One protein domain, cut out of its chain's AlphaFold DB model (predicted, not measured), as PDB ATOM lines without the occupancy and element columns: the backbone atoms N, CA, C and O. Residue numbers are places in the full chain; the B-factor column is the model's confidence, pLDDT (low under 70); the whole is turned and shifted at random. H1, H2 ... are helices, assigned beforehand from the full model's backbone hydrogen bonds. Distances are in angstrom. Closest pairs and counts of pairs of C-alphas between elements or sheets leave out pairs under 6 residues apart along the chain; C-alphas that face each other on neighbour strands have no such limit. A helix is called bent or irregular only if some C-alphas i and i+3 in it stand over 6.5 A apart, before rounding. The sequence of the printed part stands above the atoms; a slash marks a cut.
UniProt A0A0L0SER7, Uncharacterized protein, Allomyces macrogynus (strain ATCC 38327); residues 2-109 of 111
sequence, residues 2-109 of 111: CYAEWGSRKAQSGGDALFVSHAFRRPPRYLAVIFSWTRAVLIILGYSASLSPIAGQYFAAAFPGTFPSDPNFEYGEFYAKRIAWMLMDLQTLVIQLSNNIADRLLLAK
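This is residues 2 to 109 of the 111 residues of an uncharacterized protein of Allomyces macrogynus (strain ATCC 38327) (UniProt A0A0L0SER7). One long, nearly straight helix, H3, makes the long axis; H2, with H1 near it, folds back beside one end, while H4 crosses the other part and makes a corner with H5. The 108 printed residues include five named helices, H1 to H5, all helix. The whole is only just extended, close to loose: radius of gyration of the C-alphas 19.9 A, spans 59, 33 and 26 A.

H1, residues 2 to 9, begins at (26.693, 31.232, -1.445); H2 is residues 16 to 23. H3, residues 30 to 62, one helix by its hydrogen bonds, is bent: C-alphas 41 and 44 are 6.6 A apart. Its arms are H3a, 30 to 41, and H3b, 44 to 62. Irregular H4, residues 74 to 97, spans 36.2 A; C-alphas 75 and 78 are 8.5 A apart. H5, residues 99 to 107, ends at (37.962, 50.979, 14.138).

H2 and H3a form a hairpin; closest C-alphas Ala 17 and Ala 32, 5.2 A. H3b and H4 touch, closest C-alphas Gly 56 and Ala 80, 4.4 A, at a steep tilt of 56 degrees. H4 and H5 touch only at the corner. O i to N i+4 pairs are within hydrogen-bond range throughout H1, H2, H3a and H5, 13 of 15 in H3b, 18 of 20 in H4.

The printed part has no cut. H3 to H4 is a long link. Low-confidence stretches include residues 69 to 76 and 98 to 109.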
ATOM      1  N   CYS A   2      28.002  31.819  -1.793       79.88
ATOM      2  CA  CYS A   2      26.693  31.232  -1.445       79.88
ATOM      3  C   CYS A   2      25.946  31.964  -0.308       79.88
ATOM      4  O   CYS A   2      24.740  32.154  -0.392       79.88
ATOM      5  N   TYR A   3      26.654  32.444   0.724       76.56
ATOM      6  CA  TYR A   3      26.045  33.235   1.806       76.56
ATOM      7  C   TYR A   3      25.507  34.597   1.348       76.56
ATOM      8  O   TYR A   3      24.495  35.054   1.870       76.56
ATOM      9  N   ALA A   4      26.148  35.229   0.360       80.56
ATOM     10  CA  ALA A   4      25.692  36.509  -0.183       80.56
ATOM     11  C   ALA A   4      24.410  36.336  -1.012       80.56
ATOM     12  O   ALA A   4      23.484  37.132  -0.894       80.56
ATOM     13  N   GLU A   5      24.327  35.254  -1.790       82.88
ATOM     14  CA  GLU A   5      23.116  34.881  -2.528       82.88
ATOM     15  C   GLU A   5      21.965  34.498  -1.587       82.88
ATOM     16  O   GLU A   5      20.809  34.837  -1.831       82.88
ATOM     17  N   TRP A   6      22.261  33.822  -0.475       75.75
ATOM     18  CA  TRP A   6      21.230  33.480   0.501       75.75
ATOM     19  C   TRP A   6      20.758  34.688   1.312       75.75
ATOM     20  O   TRP A   6      19.555  34.847   1.529       75.75
ATOM     21  N   GLY A   7      21.689  35.554   1.715       79.75
ATOM     22  CA  GLY A   7      21.405  36.787   2.447       79.75
ATOM     23  C   GLY A   7      20.610  37.800   1.623       79.75
ATOM     24  O   GLY A   7      19.721  38.449   2.165       79.75
ATOM     25  N   SER A   8      20.842  37.882   0.306       80.81
ATOM     26  CA  SER A   8      20.040  38.742  -0.578       80.81
ATOM     27  C   SER A   8      18.615  38.220  -0.789       80.81
ATOM     28  O   SER A   8      17.693  39.007  -0.985       80.81
ATOM     29  N   ARG A   9      18.403  36.898  -0.702       79.62
ATOM     30  CA  ARG A   9      17.077  36.265  -0.837       79.62
ATOM     31  C   ARG A   9      16.260  36.265   0.454       79.62
ATOM     32  O   ARG A   9      15.035  36.169   0.397       79.62
ATOM     33  N   LYS A  10      16.912  36.343   1.615       71.62
ATOM     34  CA  LYS A  10      16.260  36.373   2.928       71.62
ATOM     35  C   LYS A  10      16.891  37.416   3.843       71.62
ATOM     36  O   LYS A  10      17.803  37.120   4.610       71.62
ATOM     37  N   ALA A  11      16.306  38.609   3.835       71.38
ATOM     38  CA  ALA A  11      16.621  39.672   4.780       71.38
ATOM     39  C   ALA A  11      15.915  39.427   6.130       71.38
ATOM     40  O   ALA A  11      14.900  40.045   6.442       71.38
ATOM     41  N   GLN A  12      16.415  38.473   6.919       72.38
ATOM     42  CA  GLN A  12      15.957  38.240   8.293       72.38
ATOM     43  C   GLN A  12      17.139  38.296   9.266       72.38
ATOM     44  O   GLN A  12      18.207  37.750   8.989       72.38
ATOM     45  N   SER A  13      16.939  38.950  10.413       69.19
ATOM     46  CA  SER A  13      17.927  39.019  11.496       69.19
ATOM     47  C   SER A  13      17.928  37.724  12.308       69.19
ATOM     48  O   SER A  13      16.862  37.233  12.669       69.19
ATOM     49  N   GLY A  14      19.114  37.176  12.592       71.50
ATOM     50  CA  GLY A  14      19.289  35.889  13.284       71.50
ATOM     51  C   GLY A  14      20.405  35.005  12.716       71.50
ATOM     52  O   GLY A  14      20.673  33.931  13.252       71.50
ATOM     53  N   GLY A  15      21.071  35.457  11.647       77.88
ATOM     54  CA  GLY A  15      22.245  34.800  11.076       77.88
ATOM     55  C   GLY A  15      21.956  33.394  10.544       77.88
ATOM     56  O   GLY A  15      20.854  33.084  10.087       77.88
ATOM     57  N   ASP A  16      22.962  32.526  10.623       80.69
ATOM     58  CA  ASP A  16      22.970  31.266   9.869       80.69
ATOM     59  C   ASP A  16      21.937  30.240  10.355       80.69
ATOM     60  O   ASP A  16      21.483  29.390   9.587       80.69
ATOM     61  N   ALA A  17      21.490  30.351  11.611       77.81
ATOM     62  CA  ALA A  17      20.458  29.484  12.173       77.81
ATOM     63  C   ALA A  17      19.124  29.589  11.409       77.81
ATOM     64  O   ALA A  17      18.403  28.598  11.250       77.81
ATOM     65  N   LEU A  18      18.806  30.774  10.873       76.81
ATOM     66  CA  LEU A  18      17.600  30.981  10.076       76.81
ATOM     67  C   LEU A  18      17.685  30.302   8.712       76.81
ATOM     68  O   LEU A  18      16.683  29.736   8.264       76.81
ATOM     69  N   PHE A  19      18.861  30.286   8.080       79.69
ATOM     70  CA  PHE A  19      19.061  29.547   6.833       79.69
ATOM     71  C   PHE A  19      18.867  28.044   7.055       79.69
ATOM     72  O   PHE A  19      18.157  27.404   6.278       79.69
ATOM     73  N   VAL A  20      19.373  27.503   8.169       77.19
ATOM     74  CA  VAL A  20      19.189  26.088   8.543       77.19
ATOM     75  C   VAL A  20      17.712  25.757   8.776       77.19
ATOM     76  O   VAL A  20      17.207  24.781   8.220       77.19
ATOM     77  N   SER A  21      16.986  26.595   9.523       75.81
ATOM     78  CA  SER A  21      15.545  26.397   9.759       75.81
ATOM     79  C   SER A  21      14.699  26.495   8.482       75.81
ATOM     80  O   SER A  21      13.610  25.925   8.397       75.81
ATOM     81  N   HIS A  22      15.187  27.227   7.476       76.00
ATOM     82  CA  HIS A  22      14.512  27.371   6.193       76.00
ATOM     83  C   HIS A  22      14.786  26.201   5.247       76.00
ATOM     84  O   HIS A  22      13.866  25.762   4.555       76.00
ATOM     85  N   ALA A  23      16.025  25.706   5.225       79.12
ATOM     86  CA  ALA A  23      16.437  24.586   4.390       79.12
ATOM     87  C   ALA A  23      15.807  23.265   4.859       79.12
ATOM     88  O   ALA A  23      15.326  22.481   4.041       79.12
ATOM     89  N   PHE A  24      15.738  23.038   6.174       74.69
ATOM     90  CA  PHE A  24      15.196  21.807   6.744       74.69
ATOM     91  C   PHE A  24      13.818  22.055   7.352       74.69
ATOM     92  O   PHE A  24      13.685  22.605   8.438       74.69
ATOM     93  N   ARG A  25      12.758  21.628   6.656       66.25
ATOM     94  CA  ARG A  25      11.368  21.854   7.091       66.25
ATOM     95  C   ARG A  25      10.869  20.882   8.171       66.25
ATOM     96  O   ARG A  25       9.871  21.196   8.815       66.25
ATOM     97  N   ARG A  26      11.512  19.720   8.384       70.75
ATOM     98  CA  ARG A  26      11.121  18.716   9.400       70.75
ATOM     99  C   ARG A  26      12.319  17.913   9.942       70.75
ATOM    100  O   ARG A  26      12.974  17.267   9.135       70.75
ATOM    101  N   PRO A  27      12.561  17.880  11.269       65.94
ATOM    102  CA  PRO A  27      12.039  18.781  12.303       65.94
ATOM    103  C   PRO A  27      12.715  20.169  12.205       65.94
ATOM    104  O   PRO A  27      13.929  20.272  12.384       65.94
ATOM    105  N   PRO A  28      11.958  21.258  11.953       61.84
ATOM    106  CA  PRO A  28      12.537  22.519  11.475       61.84
ATOM    107  C   PRO A  28      13.332  23.288  12.529       61.84
ATOM    108  O   PRO A  28      14.242  24.047  12.214       61.84
ATOM    109  N   ARG A  29      12.983  23.098  13.804       68.12
ATOM    110  CA  ARG A  29      13.595  23.827  14.918       68.12
ATOM    111  C   ARG A  29      14.705  23.040  15.593       68.12
ATOM    112  O   ARG A  29      15.612  23.645  16.139       68.12
ATOM    113  N   TYR A  30      14.676  21.713  15.514       79.62
ATOM    114  CA  TYR A  30      15.654  20.876  16.202       79.62
ATOM    115  C   TYR A  30      17.055  21.017  15.594       79.62
ATOM    116  O   TYR A  30      18.010  21.267  16.320       79.62
ATOM    117  N   LEU A  31      17.173  20.973  14.262       80.12
ATOM    118  CA  LEU A  31      18.463  21.165  13.587       80.12
ATOM    119  C   LEU A  31      18.996  22.592  13.738       80.12
ATOM    120  O   LEU A  31      20.193  22.778  13.932       80.12
ATOM    121  N   ALA A  32      18.116  23.594  13.706       79.69
ATOM    122  CA  ALA A  32      18.502  24.980  13.955       79.69
ATOM    123  C   ALA A  32      18.991  25.186  15.401       79.69
ATOM    124  O   ALA A  32      19.968  25.903  15.617       79.69
ATOM    125  N   VAL A  33      18.360  24.526  16.379       83.69
ATOM    126  CA  VAL A  33      18.807  24.522  17.779       83.69
ATOM    127  C   VAL A  33      20.155  23.828  17.906       83.69
ATOM    128  O   VAL A  33      21.062  24.441  18.450       83.69
ATOM    129  N   ILE A  34      20.327  22.620  17.356       86.88
ATOM    130  CA  ILE A  34      21.619  21.915  17.382       86.88
ATOM    131  C   ILE A  34      22.709  22.790  16.769       86.88
ATOM    132  O   ILE A  34      23.732  23.012  17.402       86.88
ATOM    133  N   PHE A  35      22.471  23.347  15.581       86.88
ATOM    134  CA  PHE A  35      23.431  24.218  14.910       86.88
ATOM    135  C   PHE A  35      23.803  25.433  15.772       86.88
ATOM    136  O   PHE A  35      24.983  25.742  15.940       86.88
ATOM    137  N   SER A  36      22.806  26.101  16.355       85.62
ATOM    138  CA  SER A  36      23.031  27.265  17.220       85.62
ATOM    139  C   SER A  36      23.798  26.885  18.486       85.62
ATOM    140  O   SER A  36      24.700  27.608  18.903       85.62
ATOM    141  N   TRP A  37      23.484  25.728  19.067       86.94
ATOM    142  CA  TRP A  37      24.112  25.221  20.281       86.94
ATOM    143  C   TRP A  37      25.565  24.810  20.031       86.94
ATOM    144  O   TRP A  37      26.457  25.242  20.753       86.94
ATOM    145  N   THR A  38      25.836  24.081  18.946       87.69
ATOM    146  CA  THR A  38      27.194  23.766  18.480       87.69
ATOM    147  C   THR A  38      27.993  25.039  18.225       87.69
ATOM    148  O   THR A  38      29.145  25.140  18.644       87.69
ATOM    149  N   ARG A  39      27.392  26.046  17.584       86.12
ATOM    150  CA  ARG A  39      28.076  27.314  17.330       86.12
ATOM    151  C   ARG A  39      28.433  28.039  18.626       86.12
ATOM    152  O   ARG A  39      29.570  28.473  18.767       86.12
ATOM    153  N   ALA A  40      27.491  28.148  19.559       83.94
ATOM    154  CA  ALA A  40      27.704  28.836  20.827       83.94
ATOM    155  C   ALA A  40      28.720  28.109  21.722       83.94
ATOM    156  O   ALA A  40      29.659  28.732  22.210       83.94
ATOM    157  N   VAL A  41      28.552  26.798  21.906       84.75
ATOM    158  CA  VAL A  41      29.310  26.009  22.889       84.75
ATOM    159  C   VAL A  41      30.665  25.549  22.357       84.75
ATOM    160  O   VAL A  41      31.630  25.510  23.111       84.75
ATOM    161  N   LEU A  42      30.758  25.190  21.075       85.81
ATOM    162  CA  LEU A  42      31.971  24.581  20.518       85.81
ATOM    163  C   LEU A  42      32.739  25.545  19.623       85.81
ATOM    164  O   LEU A  42      33.946  25.690  19.786       85.81
ATOM    165  N   ILE A  43      32.062  26.218  18.693       87.06
ATOM    166  CA  ILE A  43      32.761  27.037  17.693       87.06
ATOM    167  C   ILE A  43      33.272  28.337  18.315       87.06
ATOM    168  O   ILE A  43      34.461  28.621  18.225       87.06
ATOM    169  N   ILE A  44      32.405  29.124  18.958       85.31
ATOM    170  CA  ILE A  44      32.782  30.443  19.497       85.31
ATOM    171  C   ILE A  44      33.782  30.300  20.650       85.31
ATOM    172  O   ILE A  44      34.822  30.963  20.663       85.31
ATOM    173  N   LEU A  45      33.488  29.404  21.595       81.38
ATOM    174  CA  LEU A  45      34.379  29.108  22.715       81.38
ATOM    175  C   LEU A  45      35.688  28.480  22.238       81.38
ATOM    176  O   LEU A  45      36.749  28.947  22.636       81.38
ATOM    177  N   GLY A  46      35.636  27.488  21.345       85.12
ATOM    178  CA  GLY A  46      36.834  26.838  20.810       85.12
ATOM    179  C   GLY A  46      37.735  27.795  20.029       85.12
ATOM    180  O   GLY A  46      38.951  27.747  20.178       85.12
ATOM    181  N   TYR A  47      37.153  28.709  19.251       85.81
ATOM    182  CA  TYR A  47      37.901  29.746  18.540       85.81
ATOM    183  C   TYR A  47      38.582  30.730  19.500       85.81
ATOM    184  O   TYR A  47      39.761  31.045  19.350       85.81
ATOM    185  N   SER A  48      37.869  31.182  20.533       82.44
ATOM    186  CA  SER A  48      38.432  32.095  21.538       82.44
ATOM    187  C   SER A  48      39.523  31.408  22.375       82.44
ATOM    188  O   SER A  48      40.567  31.999  22.667       82.44
ATOM    189  N   ALA A  49      39.316  30.130  22.699       80.88
ATOM    190  CA  ALA A  49      40.253  29.296  23.442       80.88
ATOM    191  C   ALA A  49      41.487  28.885  22.627       80.88
ATOM    192  O   ALA A  49      42.500  28.554  23.232       80.88
ATOM    193  N   SER A  50      41.444  28.902  21.290       85.44
ATOM    194  CA  SER A  50      42.621  28.624  20.458       85.44
ATOM    195  C   SER A  50      43.472  29.870  20.207       85.44
ATOM    196  O   SER A  50      44.697  29.781  20.199       85.44
ATOM    197  N   LEU A  51      42.851  31.044  20.069       86.75
ATOM    198  CA  LEU A  51      43.568  32.302  19.844       86.75
ATOM    199  C   LEU A  51      44.271  32.839  21.093       86.75
ATOM    200  O   LEU A  51      45.369  33.385  20.991       86.75
ATOM    201  N   SER A  52      43.664  32.680  22.270       85.75
ATOM    202  CA  SER A  52      44.223  33.232  23.512       85.75
ATOM    203  C   SER A  52      45.590  32.616  23.875       85.75
ATOM    204  O   SER A  52      46.512  33.376  24.177       85.75
ATOM    205  N   PRO A  53      45.800  31.283  23.791       86.38
ATOM    206  CA  PRO A  53      47.110  30.657  23.995       86.38
ATOM    207  C   PRO A  53      48.171  31.131  23.008       86.38
ATOM    208  O   PRO A  53      49.303  31.368  23.416       86.38
ATOM    209  N   ILE A  54      47.802  31.319  21.737       88.50
ATOM    210  CA  ILE A  54      48.713  31.839  20.710       88.50
ATOM    211  C   ILE A  54      49.176  33.248  21.100       88.50
ATOM    212  O   ILE A  54      50.373  33.529  21.113       88.50
ATOM    213  N   ALA A  55      48.247  34.124  21.494       87.62
ATOM    214  CA  ALA A  55      48.585  35.461  21.977       87.62
ATOM    215  C   ALA A  55      49.475  35.415  23.232       87.62
ATOM    216  O   ALA A  55      50.451  36.158  23.322       87.62
ATOM    217  N   GLY A  56      49.188  34.507  24.170       86.75
ATOM    218  CA  GLY A  56      50.000  34.293  25.369       86.75
ATOM    219  C   GLY A  56      51.424  33.818  25.066       86.75
ATOM    220  O   GLY A  56      52.370  34.299  25.688       86.75
ATOM    221  N   GLN A  57      51.597  32.929  24.084       87.06
ATOM    222  CA  GLN A  57      52.909  32.466  23.626       87.06
ATOM    223  C   GLN A  57      53.714  33.599  22.990       87.06
ATOM    224  O   GLN A  57      54.870  33.800  23.357       87.06
ATOM    225  N   TYR A  58      53.103  34.377  22.090       88.06
ATOM    226  CA  TYR A  58      53.772  35.533  21.488       88.06
ATOM    227  C   TYR A  58      54.153  36.587  22.530       88.06
ATOM    228  O   TYR A  58      55.240  37.155  22.455       88.06
ATOM    229  N   PHE A  59      53.298  36.825  23.526       87.06
ATOM    230  CA  PHE A  59      53.595  37.771  24.597       87.06
ATOM    231  C   PHE A  59      54.757  37.298  25.477       87.06
ATOM    232  O   PHE A  59      55.675  38.068  25.749       87.06
ATOM    233  N   ALA A  60      54.757  36.029  25.891       85.12
ATOM    234  CA  ALA A  60      55.858  35.462  26.668       85.12
ATOM    235  C   ALA A  60      57.178  35.491  25.875       85.12
ATOM    236  O   ALA A  60      58.213  35.885  26.411       85.12
ATOM    237  N   ALA A  61      57.125  35.166  24.579       82.44
ATOM    238  CA  ALA A  61      58.276  35.209  23.683       82.44
ATOM    239  C   ALA A  61      58.831  36.630  23.467       82.44
ATOM    240  O   ALA A  61      60.028  36.781  23.233       82.44
ATOM    241  N   ALA A  62      57.995  37.668  23.563       86.62
ATOM    242  CA  ALA A  62      58.434  39.058  23.439       86.62
ATOM    243  C   ALA A  62      59.260  39.542  24.646       86.62
ATOM    244  O   ALA A  62      60.069  40.458  24.502       86.62
ATOM    245  N   PHE A  63      59.098  38.921  25.822       85.81
ATOM    246  CA  PHE A  63      59.784  39.316  27.058       85.81
ATOM    247  C   PHE A  63      60.514  38.135  27.720       85.81
ATOM    248  O   PHE A  63      60.215  37.779  28.866       85.81
ATOM    249  N   PRO A  64      61.526  37.548  27.056       81.19
ATOM    250  CA  PRO A  64      62.185  36.325  27.523       81.19
ATOM    251  C   PRO A  64      62.935  36.504  28.852       81.19
ATOM    252  O   PRO A  64      63.090  35.550  29.607       81.19
ATOM    253  N   GLY A  65      63.374  37.727  29.178       80.44
ATOM    254  CA  GLY A  65      64.008  38.029  30.468       80.44
ATOM    255  C   GLY A  65      63.030  38.106  31.647       80.44
ATOM    256  O   GLY A  65      63.450  37.993  32.793       80.44
ATOM    257  N   THR A  66      61.734  38.308  31.382       82.06
ATOM    258  CA  THR A  66      60.672  38.370  32.406       82.06
ATOM    259  C   THR A  66      59.918  37.045  32.511       82.06
ATOM    260  O   THR A  66      59.557  36.627  33.608       82.06
ATOM    261  N   PHE A  67      59.715  36.369  31.377       80.12
ATOM    262  CA  PHE A  67      59.052  35.069  31.288       80.12
ATOM    263  C   PHE A  67      60.039  34.029  30.747       80.12
ATOM    264  O   PHE A  67      59.996  33.690  29.563       80.12
ATOM    265  N   PRO A  68      60.962  33.541  31.591       71.75
ATOM    266  CA  PRO A  68      61.932  32.553  31.161       71.75
ATOM    267  C   PRO A  68      61.228  31.247  30.781       71.75
ATOM    268  O   PRO A  68      60.290  30.797  31.445       71.75
ATOM    269  N   SER A  69      61.701  30.621  29.706       67.00
ATOM    270  CA  SER A  69      61.317  29.258  29.359       67.00
ATOM    271  C   SER A  69      61.955  28.294  30.357       67.00
ATOM    272  O   SER A  69      63.180  28.186  30.411       67.00
ATOM    273  N   ASP A  70      61.134  27.608  31.147       64.06
ATOM    274  CA  ASP A  70      61.599  26.548  32.042       64.06
ATOM    275  C   ASP A  70      62.221  25.410  31.207       64.06
ATOM    276  O   ASP A  70      61.578  24.947  30.267       64.06
ATOM    277  N   PRO A  71      63.427  24.905  31.510       58.19
ATOM    278  CA  PRO A  71      64.055  23.841  30.718       58.19
ATOM    279  C   PRO A  71      63.312  22.491  30.780       58.19
ATOM    280  O   PRO A  71      63.567  21.622  29.953       58.19
ATOM    281  N   ASN A  72      62.383  22.319  31.730       59.81
ATOM    282  CA  ASN A  72      61.562  21.110  31.889       59.81
ATOM    283  C   ASN A  72      60.167  21.207  31.242       59.81
ATOM    284  O   ASN A  72      59.463  20.203  31.175       59.81
ATOM    285  N   PHE A  73      59.753  22.394  30.790       56.81
ATOM    286  CA  PHE A  73      58.465  22.622  30.136       56.81
ATOM    287  C   PHE A  73      58.731  23.222  28.763       56.81
ATOM    288  O   PHE A  73      59.348  24.281  28.674       56.81
ATOM    289  N   GLU A  74      58.270  22.568  27.696       54.75
ATOM    290  CA  GLU A  74      58.364  23.102  26.335       54.75
ATOM    291  C   GLU A  74      57.944  24.585  26.322       54.75
ATOM    292  O   GLU A  74      56.798  24.933  26.584       54.75
ATOM    293  N   TYR A  75      58.907  25.479  26.079       55.47
ATOM    294  CA  TYR A  75      58.695  26.901  25.798       55.47
ATOM    295  C   TYR A  75      57.758  27.664  26.746       55.47
ATOM    296  O   TYR A  75      56.745  28.210  26.314       55.47
ATOM    297  N   GLY A  76      58.094  27.763  28.038       61.59
ATOM    298  CA  GLY A  76      57.439  28.740  28.930       61.59
ATOM    299  C   GLY A  76      55.909  28.597  29.000       61.59
ATOM    300  O   GLY A  76      55.203  29.553  29.335       61.59
ATOM    301  N   GLU A  77      55.399  27.400  28.683       72.50
ATOM    302  CA  GLU A  77      53.980  27.089  28.500       72.50
ATOM    303  C   GLU A  77      53.146  27.490  29.721       72.50
ATOM    304  O   GLU A  77      52.005  27.940  29.613       72.50
ATOM    305  N   PHE A  78      53.756  27.391  30.899       80.56
ATOM    306  CA  PHE A  78      53.180  27.797  32.167       80.56
ATOM    307  C   PHE A  78      52.798  29.286  32.218       80.56
ATOM    308  O   PHE A  78      51.679  29.625  32.614       80.56
ATOM    309  N   TYR A  79      53.694  30.182  31.792       81.62
ATOM    310  CA  TYR A  79      53.425  31.621  31.749       81.62
ATOM    311  C   TYR A  79      52.492  31.967  30.593       81.62
ATOM    312  O   TYR A  79      51.525  32.704  30.793       81.62
ATOM    313  N   ALA A  80      52.720  31.374  29.418       83.44
ATOM    314  CA  ALA A  80      51.899  31.599  28.233       83.44
ATOM    315  C   ALA A  80      50.417  31.268  28.484       83.44
ATOM    316  O   ALA A  80      49.545  32.070  28.152       83.44
ATOM    317  N   LYS A  81      50.120  30.140  29.149       86.12
ATOM    318  CA  LYS A  81      48.749  29.772  29.535       86.12
ATOM    319  C   LYS A  81      48.124  30.814  30.458       86.12
ATOM    320  O   LYS A  81      46.991  31.218  30.236       86.12
ATOM    321  N   ARG A  82      48.843  31.287  31.479       87.94
ATOM    322  CA  ARG A  82      48.314  32.291  32.421       87.94
ATOM    323  C   ARG A  82      48.058  33.636  31.758       87.94
ATOM    324  O   ARG A  82      47.026  34.245  32.014       87.94
ATOM    325  N   ILE A  83      48.968  34.072  30.892       88.44
ATOM    326  CA  ILE A  83      48.786  35.287  30.096       88.44
ATOM    327  C   ILE A  83      47.563  35.138  29.188       88.44
ATOM    328  O   ILE A  83      46.745  36.049  29.126       88.44
ATOM    329  N   ALA A  84      47.383  33.976  28.557       88.56
ATOM    330  CA  ALA A  84      46.206  33.691  27.743       88.56
ATOM    331  C   ALA A  84      44.893  33.808  28.533       88.56
ATOM    332  O   ALA A  84      43.964  34.457  28.060       88.56
ATOM    333  N   TRP A  85      44.829  33.240  29.743       90.25
ATOM    334  CA  TRP A  85      43.669  33.384  30.632       90.25
ATOM    335  C   TRP A  85      43.406  34.850  30.991       90.25
ATOM    336  O   TRP A  85      42.289  35.329  30.820       90.25
ATOM    337  N   MET A  86      44.444  35.593  31.390       90.19
ATOM    338  CA  MET A  86      44.315  37.017  31.720       90.19
ATOM    339  C   MET A  86      43.818  37.854  30.531       90.19
ATOM    340  O   MET A  86      42.970  38.727  30.705       90.19
ATOM    341  N   LEU A  87      44.312  37.584  29.318       88.19
ATOM    342  CA  LEU A  87      43.869  38.266  28.100       88.19
ATOM    343  C   LEU A  87      42.401  37.959  27.776       88.19
ATOM    344  O   LEU A  87      41.655  38.867  27.411       88.19
ATOM    345  N   MET A  88      41.979  36.704  27.944       87.94
ATOM    346  CA  MET A  88      40.602  36.278  27.700       87.94
ATOM    347  C   MET A  88      39.620  36.901  28.703       87.94
ATOM    348  O   MET A  88      38.552  37.373  28.303       87.94
ATOM    349  N   ASP A  89      39.993  36.980  29.981       88.62
ATOM    350  CA  ASP A  89      39.188  37.637  31.016       88.62
ATOM    351  C   ASP A  89      39.078  39.145  30.759       88.62
ATOM    352  O   ASP A  89      37.979  39.705  30.777       88.62
ATOM    353  N   LEU A  90      40.199  39.802  30.436       86.88
ATOM    354  CA  LEU A  90      40.223  41.227  30.108       86.88
ATOM    355  C   LEU A  90      39.333  41.533  28.897       86.88
ATOM    356  O   LEU A  90      38.517  42.453  28.944       86.88
ATOM    357  N   GLN A  91      39.458  40.753  27.821       84.00
ATOM    358  CA  GLN A  91      38.637  40.922  26.625       84.00
ATOM    359  C   GLN A  91      37.149  40.734  26.944       84.00
ATOM    360  O   GLN A  91      36.316  41.519  26.488       84.00
ATOM    361  N   THR A  92      36.814  39.732  27.759       83.88
ATOM    362  CA  THR A  92      35.436  39.475  28.188       83.88
ATOM    363  C   THR A  92      34.873  40.654  28.983       83.88
ATOM    364  O   THR A  92      33.756  41.097  28.712       83.88
ATOM    365  N   LEU A  93      35.655  41.218  29.908       83.81
ATOM    366  CA  LEU A  93      35.270  42.400  30.683       83.81
ATOM    367  C   LEU A  93      35.065  43.631  29.791       83.81
ATOM    368  O   LEU A  93      34.070  44.333  29.947       83.81
ATOM    369  N   VAL A  94      35.957  43.877  28.826       82.38
ATOM    370  CA  VAL A  94      35.828  45.004  27.884       82.38
ATOM    371  C   VAL A  94      34.545  44.890  27.058       82.38
ATOM    372  O   VAL A  94      33.820  45.875  26.917       82.38
ATOM    373  N   ILE A  95      34.235  43.691  26.556       81.69
ATOM    374  CA  ILE A  95      33.010  43.438  25.784       81.69
ATOM    375  C   ILE A  95      31.762  43.626  26.659       81.69
ATOM    376  O   ILE A  95      30.790  44.228  26.209       81.69
ATOM    377  N   GLN A  96      31.777  43.161  27.913       78.06
ATOM    378  CA  GLN A  96      30.636  43.317  28.823       78.06
ATOM    379  C   GLN A  96      30.392  44.771  29.252       78.06
ATOM    380  O   GLN A  96      29.239  45.172  29.401       78.06
ATOM    381  N   LEU A  97      31.450  45.558  29.470       73.94
ATOM    382  CA  LEU A  97      31.338  46.905  30.034       73.94
ATOM    383  C   LEU A  97      30.841  47.949  29.028       73.94
ATOM    384  O   LEU A  97      30.144  48.879  29.429       73.94
ATOM    385  N   SER A  98      31.175  47.834  27.737       60.72
ATOM    386  CA  SER A  98      30.618  48.714  26.702       60.72
ATOM    387  C   SER A  98      30.970  48.244  25.290       60.72
ATOM    388  O   SER A  98      32.113  48.390  24.843       60.72
ATOM    389  N   ASN A  99      29.955  47.838  24.522       66.50
ATOM    390  CA  ASN A  99      30.092  47.580  23.083       66.50
ATOM    391  C   ASN A  99      30.683  48.788  22.325       66.50
ATOM    392  O   ASN A  99      31.484  48.605  21.416       66.50
ATOM    393  N   ASN A 100      30.400  50.025  22.761       62.97
ATOM    394  CA  ASN A 100      30.959  51.237  22.145       62.97
ATOM    395  C   ASN A 100      32.484  51.379  22.319       62.97
ATOM    396  O   ASN A 100      33.117  52.091  21.544       62.97
ATOM    397  N   ILE A 101      33.084  50.759  23.344       64.06
ATOM    398  CA  ILE A 101      34.545  50.802  23.550       64.06
ATOM    399  C   ILE A 101      35.208  49.720  22.695       64.06
ATOM    400  O   ILE A 101      36.217  49.991  22.045       64.06
ATOM    401  N   ALA A 102      34.602  48.530  22.638       62.34
ATOM    402  CA  ALA A 102      35.050  47.447  21.768       62.34
ATOM    403  C   ALA A 102      35.029  47.857  20.281       62.34
ATOM    404  O   ALA A 102      36.016  47.637  19.579       62.34
ATOM    405  N   ASP A 103      33.974  48.542  19.823       62.81
ATOM    406  CA  ASP A 103      33.880  49.032  18.439       62.81
ATOM    407  C   ASP A 103      34.945  50.091  18.109       62.81
ATOM    408  O   ASP A 103      35.523  50.074  17.023       62.81
ATOM    409  N   ARG A 104      35.282  50.984  19.051       65.94
ATOM    410  CA  ARG A 104      36.359  51.974  18.850       65.94
ATOM    411  C   ARG A 104      37.736  51.326  18.728       65.94
ATOM    412  O   ARG A 104      38.543  51.780  17.922       65.94
ATOM    413  N   LEU A 105      37.997  50.264  19.491       61.81
ATOM    414  CA  LEU A 105      39.241  49.492  19.394       61.81
ATOM    415  C   LEU A 105      39.367  48.753  18.054       61.81
ATOM    416  O   LEU A 105      40.475  48.602  17.546       61.81
ATOM    417  N   LEU A 106      38.248  48.312  17.470       60.78
ATOM    418  CA  LEU A 106      38.226  47.695  16.142       60.78
ATOM    419  C   LEU A 106      38.446  48.723  15.024       60.78
ATOM    420  O   LEU A 106      39.231  48.462  14.114       60.78
ATOM    421  N   LEU A 107      37.807  49.894  15.115       56.78
ATOM    422  CA  LEU A 107      37.962  50.979  14.138       56.78
ATOM    423  C   LEU A 107      39.386  51.550  14.121       56.78
ATOM    424  O   LEU A 107      39.927  51.787  13.047       56.78
ATOM    425  N   ALA A 108      40.032  51.671  15.284       57.62
ATOM    426  CA  ALA A 108      41.414  52.145  15.393       57.62
ATOM    427  C   ALA A 108      42.456  51.216  14.734       57.62
ATOM    428  O   ALA A 108      43.605  51.609  14.574       57.62
ATOM    429  N   LYS A 109      42.086  49.978  14.377       48.72
ATOM    430  CA  LYS A 109      42.968  49.011  13.703       48.72
ATOM    431  C   LYS A 109      42.836  49.040  12.170       48.72
ATOM    432  O   LYS A 109      43.552  48.308  11.494       48.72
TER     433      LYS A 109